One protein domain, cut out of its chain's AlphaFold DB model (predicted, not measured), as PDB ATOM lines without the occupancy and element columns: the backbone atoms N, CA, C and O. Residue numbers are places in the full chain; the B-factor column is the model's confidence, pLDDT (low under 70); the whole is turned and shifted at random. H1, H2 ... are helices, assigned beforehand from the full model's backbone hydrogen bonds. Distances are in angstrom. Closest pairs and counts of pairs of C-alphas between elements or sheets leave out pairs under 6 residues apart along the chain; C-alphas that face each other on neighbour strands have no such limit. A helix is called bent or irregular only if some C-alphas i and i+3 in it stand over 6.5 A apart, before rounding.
ATOM      1  N   PRO A 287     -68.348 150.607 -18.651       70.56
ATOM      2  CA  PRO A 287     -67.732 150.594 -19.967       70.56
ATOM      3  C   PRO A 287     -68.002 151.926 -20.655       70.56
ATOM      4  O   PRO A 287     -69.149 152.362 -20.738       70.56
ATOM      5  N   THR A 288     -66.948 152.593 -21.112       76.88
ATOM      6  CA  THR A 288     -67.080 153.831 -21.878       76.88
ATOM      7  C   THR A 288     -67.234 153.446 -23.338       76.88
ATOM      8  O   THR A 288     -66.331 152.836 -23.908       76.88
ATOM      9  N   THR A 289     -68.370 153.774 -23.950       84.19
ATOM     10  CA  THR A 289     -68.522 153.550 -25.395       84.19
ATOM     11  C   THR A 289     -67.716 154.618 -26.137       84.19
ATOM     12  O   THR A 289     -67.951 155.807 -25.903       84.19
ATOM     13  N   PRO A 290     -66.756 154.249 -27.005       84.81
ATOM     14  CA  PRO A 290     -66.006 155.234 -27.770       84.81
ATOM     15  C   PRO A 290     -66.940 155.956 -28.750       84.81
ATOM     16  O   PRO A 290     -67.759 155.335 -29.428       84.81
ATOM     17  N   LEU A 291     -66.797 157.282 -28.853       86.81
ATOM     18  CA  LEU A 291     -67.660 158.120 -29.700       86.81
ATOM     19  C   LEU A 291     -67.615 157.721 -31.185       86.81
ATOM     20  O   LEU A 291     -68.579 157.945 -31.907       86.81
ATOM     21  N   SER A 292     -66.528 157.088 -31.632       87.81
ATOM     22  CA  SER A 292     -66.359 156.587 -33.000       87.81
ATOM     23  C   SER A 292     -67.331 155.467 -33.387       87.81
ATOM     24  O   SER A 292     -67.509 155.212 -34.573       87.81
ATOM     25  N   GLU A 293     -67.946 154.780 -32.420       89.56
ATOM     26  CA  GLU A 293     -68.934 153.721 -32.679       89.56
ATOM     27  C   GLU A 293     -70.370 154.247 -32.817       89.56
ATOM     28  O   GLU A 293     -71.294 153.492 -33.151       89.56
ATOM     29  N   LEU A 294     -70.579 155.534 -32.537       92.69
ATOM     30  CA  LEU A 294     -71.887 156.165 -32.562       92.69
ATOM     31  C   LEU A 294     -72.201 156.701 -33.962       92.69
ATOM     32  O   LEU A 294     -71.372 157.302 -34.641       92.69
ATOM     33  N   SER A 295     -73.436 156.485 -34.395       95.56
ATOM     34  CA  SER A 295     -74.014 157.122 -35.576       95.56
ATOM     35  C   SER A 295     -74.241 158.619 -35.343       95.56
ATOM     36  O   SER A 295     -74.245 159.095 -34.208       95.56
ATOM     37  N   SER A 296     -74.491 159.376 -36.412       95.50
ATOM     38  CA  SER A 296     -74.768 160.818 -36.319       95.50
ATOM     39  C   SER A 296     -75.941 161.144 -35.387       95.50
ATOM     40  O   SER A 296     -75.834 162.051 -34.571       95.50
ATOM     41  N   VAL A 297     -77.028 160.367 -35.451       96.12
ATOM     42  CA  VAL A 297     -78.213 160.541 -34.589       96.12
ATOM     43  C   VAL A 297     -77.867 160.324 -33.114       96.12
ATOM     44  O   VAL A 297     -78.335 161.051 -32.239       96.12
ATOM     45  N   GLU A 298     -77.018 159.341 -32.830       96.62
ATOM     46  CA  GLU A 298     -76.561 159.045 -31.473       96.62
ATOM     47  C   GLU A 298     -75.608 160.108 -30.940       96.62
ATOM     48  O   GLU A 298     -75.729 160.487 -29.779       96.62
ATOM     49  N   LEU A 299     -74.708 160.626 -31.779       94.25
ATOM     50  CA  LEU A 299     -73.820 161.728 -31.414       94.25
ATOM     51  C   LEU A 299     -74.615 162.987 -31.061       94.25
ATOM     52  O   LEU A 299     -74.364 163.575 -30.013       94.25
ATOM     53  N   THR A 300     -75.638 163.334 -31.848       96.81
ATOM     54  CA  THR A 300     -76.547 164.441 -31.511       96.81
ATOM     55  C   THR A 300     -77.229 164.216 -30.160       96.81
ATOM     56  O   THR A 300     -77.380 165.148 -29.374       96.81
ATOM     57  N   ALA A 301     -77.615 162.980 -29.835       96.44
ATOM     58  CA  ALA A 301     -78.174 162.688 -28.521       96.44
ATOM     59  C   ALA A 301     -77.146 162.796 -27.383       96.44
ATOM     60  O   ALA A 301     -77.492 163.296 -26.311       96.44
ATOM     61  N   VAL A 302     -75.893 162.378 -27.603       96.19
ATOM     62  CA  VAL A 302     -74.801 162.593 -26.639       96.19
ATOM     63  C   VAL A 302     -74.583 164.086 -26.400       96.19
ATOM     64  O   VAL A 302     -74.497 164.498 -25.247       96.19
ATOM     65  N   GLU A 303     -74.544 164.902 -27.454       96.50
ATOM     66  CA  GLU A 303     -74.396 166.360 -27.358       96.50
ATOM     67  C   GLU A 303     -75.519 166.984 -26.525       96.50
ATOM     68  O   GLU A 303     -75.248 167.675 -25.545       96.50
ATOM     69  N   VAL A 304     -76.779 166.653 -26.822       97.31
ATOM     70  CA  VAL A 304     -77.938 167.146 -26.059       97.31
ATOM     71  C   VAL A 304     -77.868 166.724 -24.584       97.31
ATOM     72  O   VAL A 304     -78.215 167.503 -23.695       97.31
ATOM     73  N   LEU A 305     -77.392 165.509 -24.287       96.00
ATOM     74  CA  LEU A 305     -77.195 165.043 -22.910       96.00
ATOM     75  C   LEU A 305     -76.018 165.735 -22.203       96.00
ATOM     76  O   LEU A 305     -76.087 165.968 -20.993       96.00
ATOM     77  N   LEU A 306     -74.956 166.090 -22.927       94.81
ATOM     78  CA  LEU A 306     -73.845 166.887 -22.401       94.81
ATOM     79  C   LEU A 306     -74.298 168.308 -22.067       94.81
ATOM     80  O   LEU A 306     -74.026 168.797 -20.970       94.81
ATOM     81  N   GLU A 307     -75.042 168.948 -22.963       95.69
ATOM     82  CA  GLU A 307     -75.619 170.264 -22.714       95.69
ATOM     83  C   GLU A 307     -76.600 170.213 -21.520       95.69
ATOM     84  O   GLU A 307     -76.557 171.074 -20.634       95.69
ATOM     85  N   ALA A 308     -77.411 169.153 -21.404       95.06
ATOM     86  CA  ALA A 308     -78.257 168.913 -20.231       95.06
ATOM     87  C   ALA A 308     -77.441 168.777 -18.933       95.06
ATOM     88  O   ALA A 308     -77.817 169.341 -17.905       95.06
ATOM     89  N   ALA A 309     -76.286 168.105 -18.971       92.94
ATOM     90  CA  ALA A 309     -75.378 168.010 -17.827       92.94
ATOM     91  C   ALA A 309     -74.789 169.370 -17.400       92.94
ATOM     92  O   ALA A 309     -74.379 169.526 -16.247       92.94
ATOM     93  N   THR A 310     -74.765 170.359 -18.298       92.38
ATOM     94  CA  THR A 310     -74.390 171.750 -17.984       92.38
ATOM     95  C   THR A 310     -75.574 172.628 -17.560       92.38
ATOM     96  O   THR A 310     -75.367 173.775 -17.169       92.38
ATOM     97  N   GLY A 311     -76.802 172.096 -17.584       90.06
ATOM     98  CA  GLY A 311     -78.025 172.821 -17.233       90.06
ATOM     99  C   GLY A 311     -78.553 173.744 -18.335       90.06
ATOM    100  O   GLY A 311     -79.322 174.652 -18.040       90.06
ATOM    101  N   GLN A 312     -78.136 173.543 -19.590       89.00
ATOM    102  CA  GLN A 312     -78.454 174.443 -20.707       89.00
ATOM    103  C   GLN A 312     -79.637 173.983 -21.577       89.00
ATOM    104  O   GLN A 312     -80.002 174.669 -22.532       89.00
ATOM    105  N   VAL A 313     -80.254 172.837 -21.268       93.06
ATOM    106  CA  VAL A 313     -81.236 172.187 -22.150       93.06
ATOM    107  C   VAL A 313     -82.533 171.870 -21.427       93.06
ATOM    108  O   VAL A 313     -82.530 171.352 -20.314       93.06
ATOM    109  N   ASP A 314     -83.641 172.148 -22.114       92.06
ATOM    110  CA  ASP A 314     -84.990 171.781 -21.691       92.06
ATOM    111  C   ASP A 314     -85.281 170.286 -21.912       92.06
ATOM    112  O   ASP A 314     -84.856 169.680 -22.901       92.06
ATOM    113  N   TRP A 315     -86.093 169.706 -21.031       90.62
ATOM    114  CA  TRP A 315     -86.499 168.304 -21.070       90.62
ATOM    115  C   TRP A 315     -87.049 167.872 -22.435       90.62
ATOM    116  O   TRP A 315     -86.732 166.783 -22.907       90.62
ATOM    117  N   ASN A 316     -87.806 168.731 -23.123       91.12
ATOM    118  CA  ASN A 316     -88.380 168.402 -24.430       91.12
ATOM    119  C   ASN A 316     -87.314 168.113 -25.497       91.12
ATOM    120  O   ASN A 316     -87.487 167.214 -26.326       91.12
ATOM    121  N   LYS A 317     -86.189 168.839 -25.462       94.75
ATOM    122  CA  LYS A 317     -85.059 168.596 -26.367       94.75
ATOM    123  C   LYS A 317     -84.383 167.266 -26.044       94.75
ATOM    124  O   LYS A 317     -84.139 166.483 -26.958       94.75
ATOM    125  N   ILE A 318     -84.165 166.979 -24.757       94.44
ATOM    126  CA  ILE A 318     -83.604 165.700 -24.287       94.44
ATOM    127  C   ILE A 318     -84.494 164.537 -24.736       94.44
ATOM    128  O   ILE A 318     -84.018 163.588 -25.355       94.44
ATOM    129  N   LYS A 319     -85.804 164.638 -24.488       92.50
ATOM    130  CA  LYS A 319     -86.801 163.629 -24.857       92.50
ATOM    131  C   LYS A 319     -86.805 163.358 -26.359       92.50
ATOM    132  O   LYS A 319     -86.782 162.200 -26.765       92.50
ATOM    133  N   THR A 320     -86.788 164.412 -27.175       93.81
ATOM    134  CA  THR A 320     -86.770 164.289 -28.641       93.81
ATOM    135  C   THR A 320     -85.484 163.623 -29.125       93.81
ATOM    136  O   THR A 320     -85.534 162.710 -29.946       93.81
ATOM    137  N   ALA A 321     -84.334 164.025 -28.577       95.25
ATOM    138  CA  ALA A 321     -83.048 163.442 -28.935       95.25
ATOM    139  C   ALA A 321     -82.974 161.948 -28.576       95.25
ATOM    140  O   ALA A 321     -82.566 161.145 -29.410       95.25
ATOM    141  N   ILE A 322     -83.441 161.556 -27.384       93.00
ATOM    142  CA  ILE A 322     -83.469 160.152 -26.940       93.00
ATOM    143  C   ILE A 322     -84.475 159.314 -27.743       93.00
ATOM    144  O   ILE A 322     -84.217 158.138 -28.010       93.00
ATOM    145  N   ALA A 323     -85.619 159.886 -28.127       91.31
ATOM    146  CA  ALA A 323     -86.651 159.184 -28.892       91.31
ATOM    147  C   ALA A 323     -86.179 158.773 -30.296       91.31
ATOM    148  O   ALA A 323     -86.622 157.748 -30.806       91.31
ATOM    149  N   ASN A 324     -85.255 159.534 -30.890       94.38
ATOM    150  CA  ASN A 324     -84.698 159.242 -32.213       94.38
ATOM    151  C   ASN A 324     -83.648 158.115 -32.203       94.38
ATOM    152  O   ASN A 324     -83.242 157.647 -33.266       94.38
ATOM    153  N   ILE A 325     -83.191 157.674 -31.026       94.81
ATOM    154  CA  ILE A 325     -82.194 156.607 -30.895       94.81
ATOM    155  C   ILE A 325     -82.883 155.245 -30.996       94.81
ATOM    156  O   ILE A 325     -83.904 155.005 -30.346       94.81
ATOM    157  N   ASN A 326     -82.271 154.317 -31.738       91.81
ATOM    158  CA  ASN A 326     -82.683 152.914 -31.740       91.81
ATOM    159  C   ASN A 326     -82.708 152.367 -30.287       91.81
ATOM    160  O   ASN A 326     -81.691 152.490 -29.597       91.81
ATOM    161  N   PRO A 327     -83.824 151.776 -29.809       87.69
ATOM    162  CA  PRO A 327     -83.957 151.253 -28.446       87.69
ATOM    163  C   PRO A 327     -82.765 150.416 -27.968       87.69
ATOM    164  O   PRO A 327     -82.261 150.667 -26.874       87.69
ATOM    165  N   ASP A 328     -82.249 149.530 -28.822       90.06
ATOM    166  CA  ASP A 328     -81.155 148.600 -28.496       90.06
ATOM    167  C   ASP A 328     -79.801 149.303 -28.304       90.06
ATOM    168  O   ASP A 328     -78.835 148.718 -27.814       90.06
ATOM    169  N   ARG A 329     -79.703 150.576 -28.703       93.00
ATOM    170  CA  ARG A 329     -78.474 151.376 -28.637       93.00
ATOM    171  C   ARG A 329     -78.537 152.519 -27.624       93.00
ATOM    172  O   ARG A 329     -77.537 153.209 -27.426       93.00
ATOM    173  N   LYS A 330     -79.661 152.700 -26.921       92.44
ATOM    174  CA  LYS A 330     -79.810 153.748 -25.892       92.44
ATOM    175  C   LYS A 330     -78.764 153.631 -24.785       92.44
ATOM    176  O   LYS A 330     -78.243 154.648 -24.328       92.44
ATOM    177  N   GLU A 331     -78.411 152.408 -24.397       89.88
ATOM    178  CA  GLU A 331     -77.363 152.180 -23.402       89.88
ATOM    179  C   GLU A 331     -75.995 152.661 -23.891       89.88
ATOM    180  O   GLU A 331     -75.301 153.343 -23.145       89.88
ATOM    181  N   LYS A 332     -75.633 152.414 -25.155       93.19
ATOM    182  CA  LYS A 332     -74.357 152.878 -25.729       93.19
ATOM    183  C   LYS A 332     -74.217 154.398 -25.673       93.19
ATOM    184  O   LYS A 332     -73.192 154.909 -25.231       93.19
ATOM    185  N   VAL A 333     -75.272 155.123 -26.053       94.81
ATOM    186  CA  VAL A 333     -75.315 156.593 -25.958       94.81
ATOM    187  C   VAL A 333     -75.180 157.049 -24.507       94.81
ATOM    188  O   VAL A 333     -74.422 157.970 -24.209       94.81
ATOM    189  N   TRP A 334     -75.869 156.379 -23.584       94.50
ATOM    190  CA  TRP A 334     -75.771 156.687 -22.160       94.50
ATOM    191  C   TRP A 334     -74.359 156.460 -21.606       94.50
ATOM    192  O   TRP A 334     -73.852 157.275 -20.838       94.50
ATOM    193  N   PHE A 335     -73.701 155.376 -22.012       93.56
ATOM    194  CA  PHE A 335     -72.355 154.998 -21.581       93.56
ATOM    195  C   PHE A 335     -71.226 155.746 -22.302       93.56
ATOM    196  O   PHE A 335     -70.078 155.679 -21.864       93.56
ATOM    197  N   ALA A 336     -71.527 156.508 -23.354       93.38
ATOM    198  CA  ALA A 336     -70.584 157.465 -23.931       93.38
ATOM    199  C   ALA A 336     -70.308 158.656 -22.990       93.38
ATOM    200  O   ALA A 336     -69.271 159.309 -23.090       93.38
ATOM    201  N   LEU A 337     -71.219 158.928 -22.048       92.75
ATOM    202  CA  LEU A 337     -71.073 159.970 -21.036       92.75
ATOM    203  C   LEU A 337     -70.279 159.464 -19.825       92.75
ATOM    204  O   LEU A 337     -70.506 158.365 -19.294       92.75
ATOM    205  N   SER A 338     -69.420 160.328 -19.283       90.88
ATOM    206  CA  SER A 338     -68.739 160.053 -18.019       90.88
ATOM    207  C   SER A 338     -69.742 159.893 -16.867       90.88
ATOM    208  O   SER A 338     -70.883 160.360 -16.924       90.88
ATOM    209  N   LYS A 339     -69.326 159.226 -15.785       90.94
ATOM    210  CA  LYS A 339     -70.176 159.000 -14.601       90.94
ATOM    211  C   LYS A 339     -70.738 160.315 -14.036       90.94
ATOM    212  O   LYS A 339     -71.932 160.402 -13.750       90.94
ATOM    213  N   ASP A 340     -69.909 161.353 -13.970       91.19
ATOM    214  CA  ASP A 340     -70.306 162.675 -13.476       91.19
ATOM    215  C   ASP A 340     -71.212 163.428 -14.453       91.19
ATOM    216  O   ASP A 340     -72.083 164.196 -14.038       91.19
ATOM    217  N   GLN A 341     -71.019 163.241 -15.762       93.50
ATOM    218  CA  GLN A 341     -71.908 163.803 -16.780       93.50
ATOM    219  C   GLN A 341     -73.289 163.157 -16.700       93.50
ATOM    220  O   GLN A 341     -74.277 163.878 -16.635       93.50
ATOM    221  N   ARG A 342     -73.367 161.826 -16.580       94.31
ATOM    222  CA  ARG A 342     -74.633 161.109 -16.365       94.31
ATOM    223  C   ARG A 342     -75.349 161.571 -15.104       94.31
ATOM    224  O   ARG A 342     -76.536 161.879 -15.152       94.31
ATOM    225  N   ALA A 343     -74.630 161.668 -13.985       91.75
ATOM    226  CA  ALA A 343     -75.203 162.129 -12.723       91.75
ATOM    227  C   ALA A 343     -75.763 163.558 -12.820       91.75
ATOM    228  O   ALA A 343     -76.785 163.858 -12.208       91.75
ATOM    229  N   ARG A 344     -75.117 164.440 -13.594       92.75
ATOM    230  CA  ARG A 344     -75.604 165.802 -13.848       92.75
ATOM    231  C   ARG A 344     -76.762 165.840 -14.841       92.75
ATOM    232  O   ARG A 344     -77.744 166.513 -14.558       92.75
ATOM    233  N   ALA A 345     -76.693 165.083 -15.933       93.50
ATOM    234  CA  ALA A 345     -77.776 164.969 -16.904       93.50
ATOM    235  C   ALA A 345     -79.065 164.466 -16.235       93.50
ATOM    236  O   ALA A 345     -80.122 165.048 -16.448       93.50
ATOM    237  N   LEU A 346     -78.973 163.480 -15.332       92.12
ATOM    238  CA  LEU A 346     -80.119 162.997 -14.549       92.12
ATOM    239  C   LEU A 346     -80.786 164.088 -13.699       92.12
ATOM    240  O   LEU A 346     -81.978 163.986 -13.432       92.12
ATOM    241  N   LYS A 347     -80.063 165.135 -13.278       92.06
ATOM    242  CA  LYS A 347     -80.664 166.257 -12.535       92.06
ATOM    243  C   LYS A 347     -81.523 167.161 -13.416       92.06
ATOM    244  O   LYS A 347     -82.377 167.858 -12.883       92.06
ATOM    245  N   ALA A 348     -81.299 167.157 -14.729       91.88
ATOM    246  CA  ALA A 348     -82.141 167.870 -15.685       91.88
ATOM    247  C   ALA A 348     -83.441 167.107 -15.997       91.88
ATOM    248  O   ALA A 348     -84.332 167.649 -16.647       91.88
ATOM    249  N   PHE A 349     -83.562 165.846 -15.560       92.88
ATOM    250  CA  PHE A 349     -84.735 165.031 -15.848       92.88
ATOM    251  C   PHE A 349     -85.852 165.397 -14.864       92.88
ATOM    252  O   PHE A 349     -85.586 165.550 -13.666       92.88
ATOM    253  N   PRO A 350     -87.110 165.501 -15.321       92.56
ATOM    254  CA  PRO A 350     -88.229 165.750 -14.431       92.56
ATOM    255  C   PRO A 350     -88.332 164.684 -13.326       92.56
ATOM    256  O   PRO A 350     -88.136 163.494 -13.605       92.56
TER     257      PRO A 350
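Overview. This is residues 287 to 350 of the 418 residues of an uncharacterized protein of Scytonema sp. UIC 10036 (UniProt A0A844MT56). Look for a helical hairpin, H1 with H2 folded back beside it, and two more helices packed on H1: H3 on its earlier part and H4 crossing near its last residues. H1 is thus touched by each of the other three helices. The printed part has 64 residues with four named helices, H1 to H4 in chain order, and no named strand; the class is all helix. It is compact and rounded, with a radius of gyration of the C-alphas of 10.6 A and spans of 27 by 23 by 16 A.

Arrangement. Begin at the hub, H1, residues 296 to 309, which touches three helices. H2, residues 315 to 323, forms a hairpin with H1: they touch, closest at the C-alphas of Ala 301 and Ala 321, 4.9 A apart, at a shallow tilt of 28 degrees, opposite ways. H3, residues 327 to 335, touches residues 298 to 302 of H1 alone, closest at the C-alphas of Val 302 and Val 333, 6.1 A, at a steep tilt of 48 degrees, the same way. H4, residues 339 to 348, touches residues 305 to 309 of H1 alone, closest at the C-alphas of Ala 309 and Ala 345, 4.0 A, about perpendicular at 76 degrees. H2 and H3 are close but not clearly touching, with the C-alphas of Ile 322 and Lys 330 closest at 7.4 A. In H1 and H2 every O i to N i+4 pair is within hydrogen-bond range; in H3 3 of 5 are, in H4 4 of 6.

Along the chain. Find C-alpha 296 at (-74.768, 160.818, -36.319); from there H1 runs 19.9 A to C-alpha 309. H2 measures 12.0 A and H3 14.0 A; H3 is irregular, with C-alphas 328 and 331 7.3 A apart. H4 runs 14.9 A to C-alpha 348 at (-82.141, 167.870, -15.685).

Size, cuts and confidence. The two C-alphas farthest apart, Ser 292 and Pro 350, are 30.1 A apart. The printed part has no cut, and the three links between helices are tight. The mean pLDDT of the printed part is 92.2, and no printed residue is under 70.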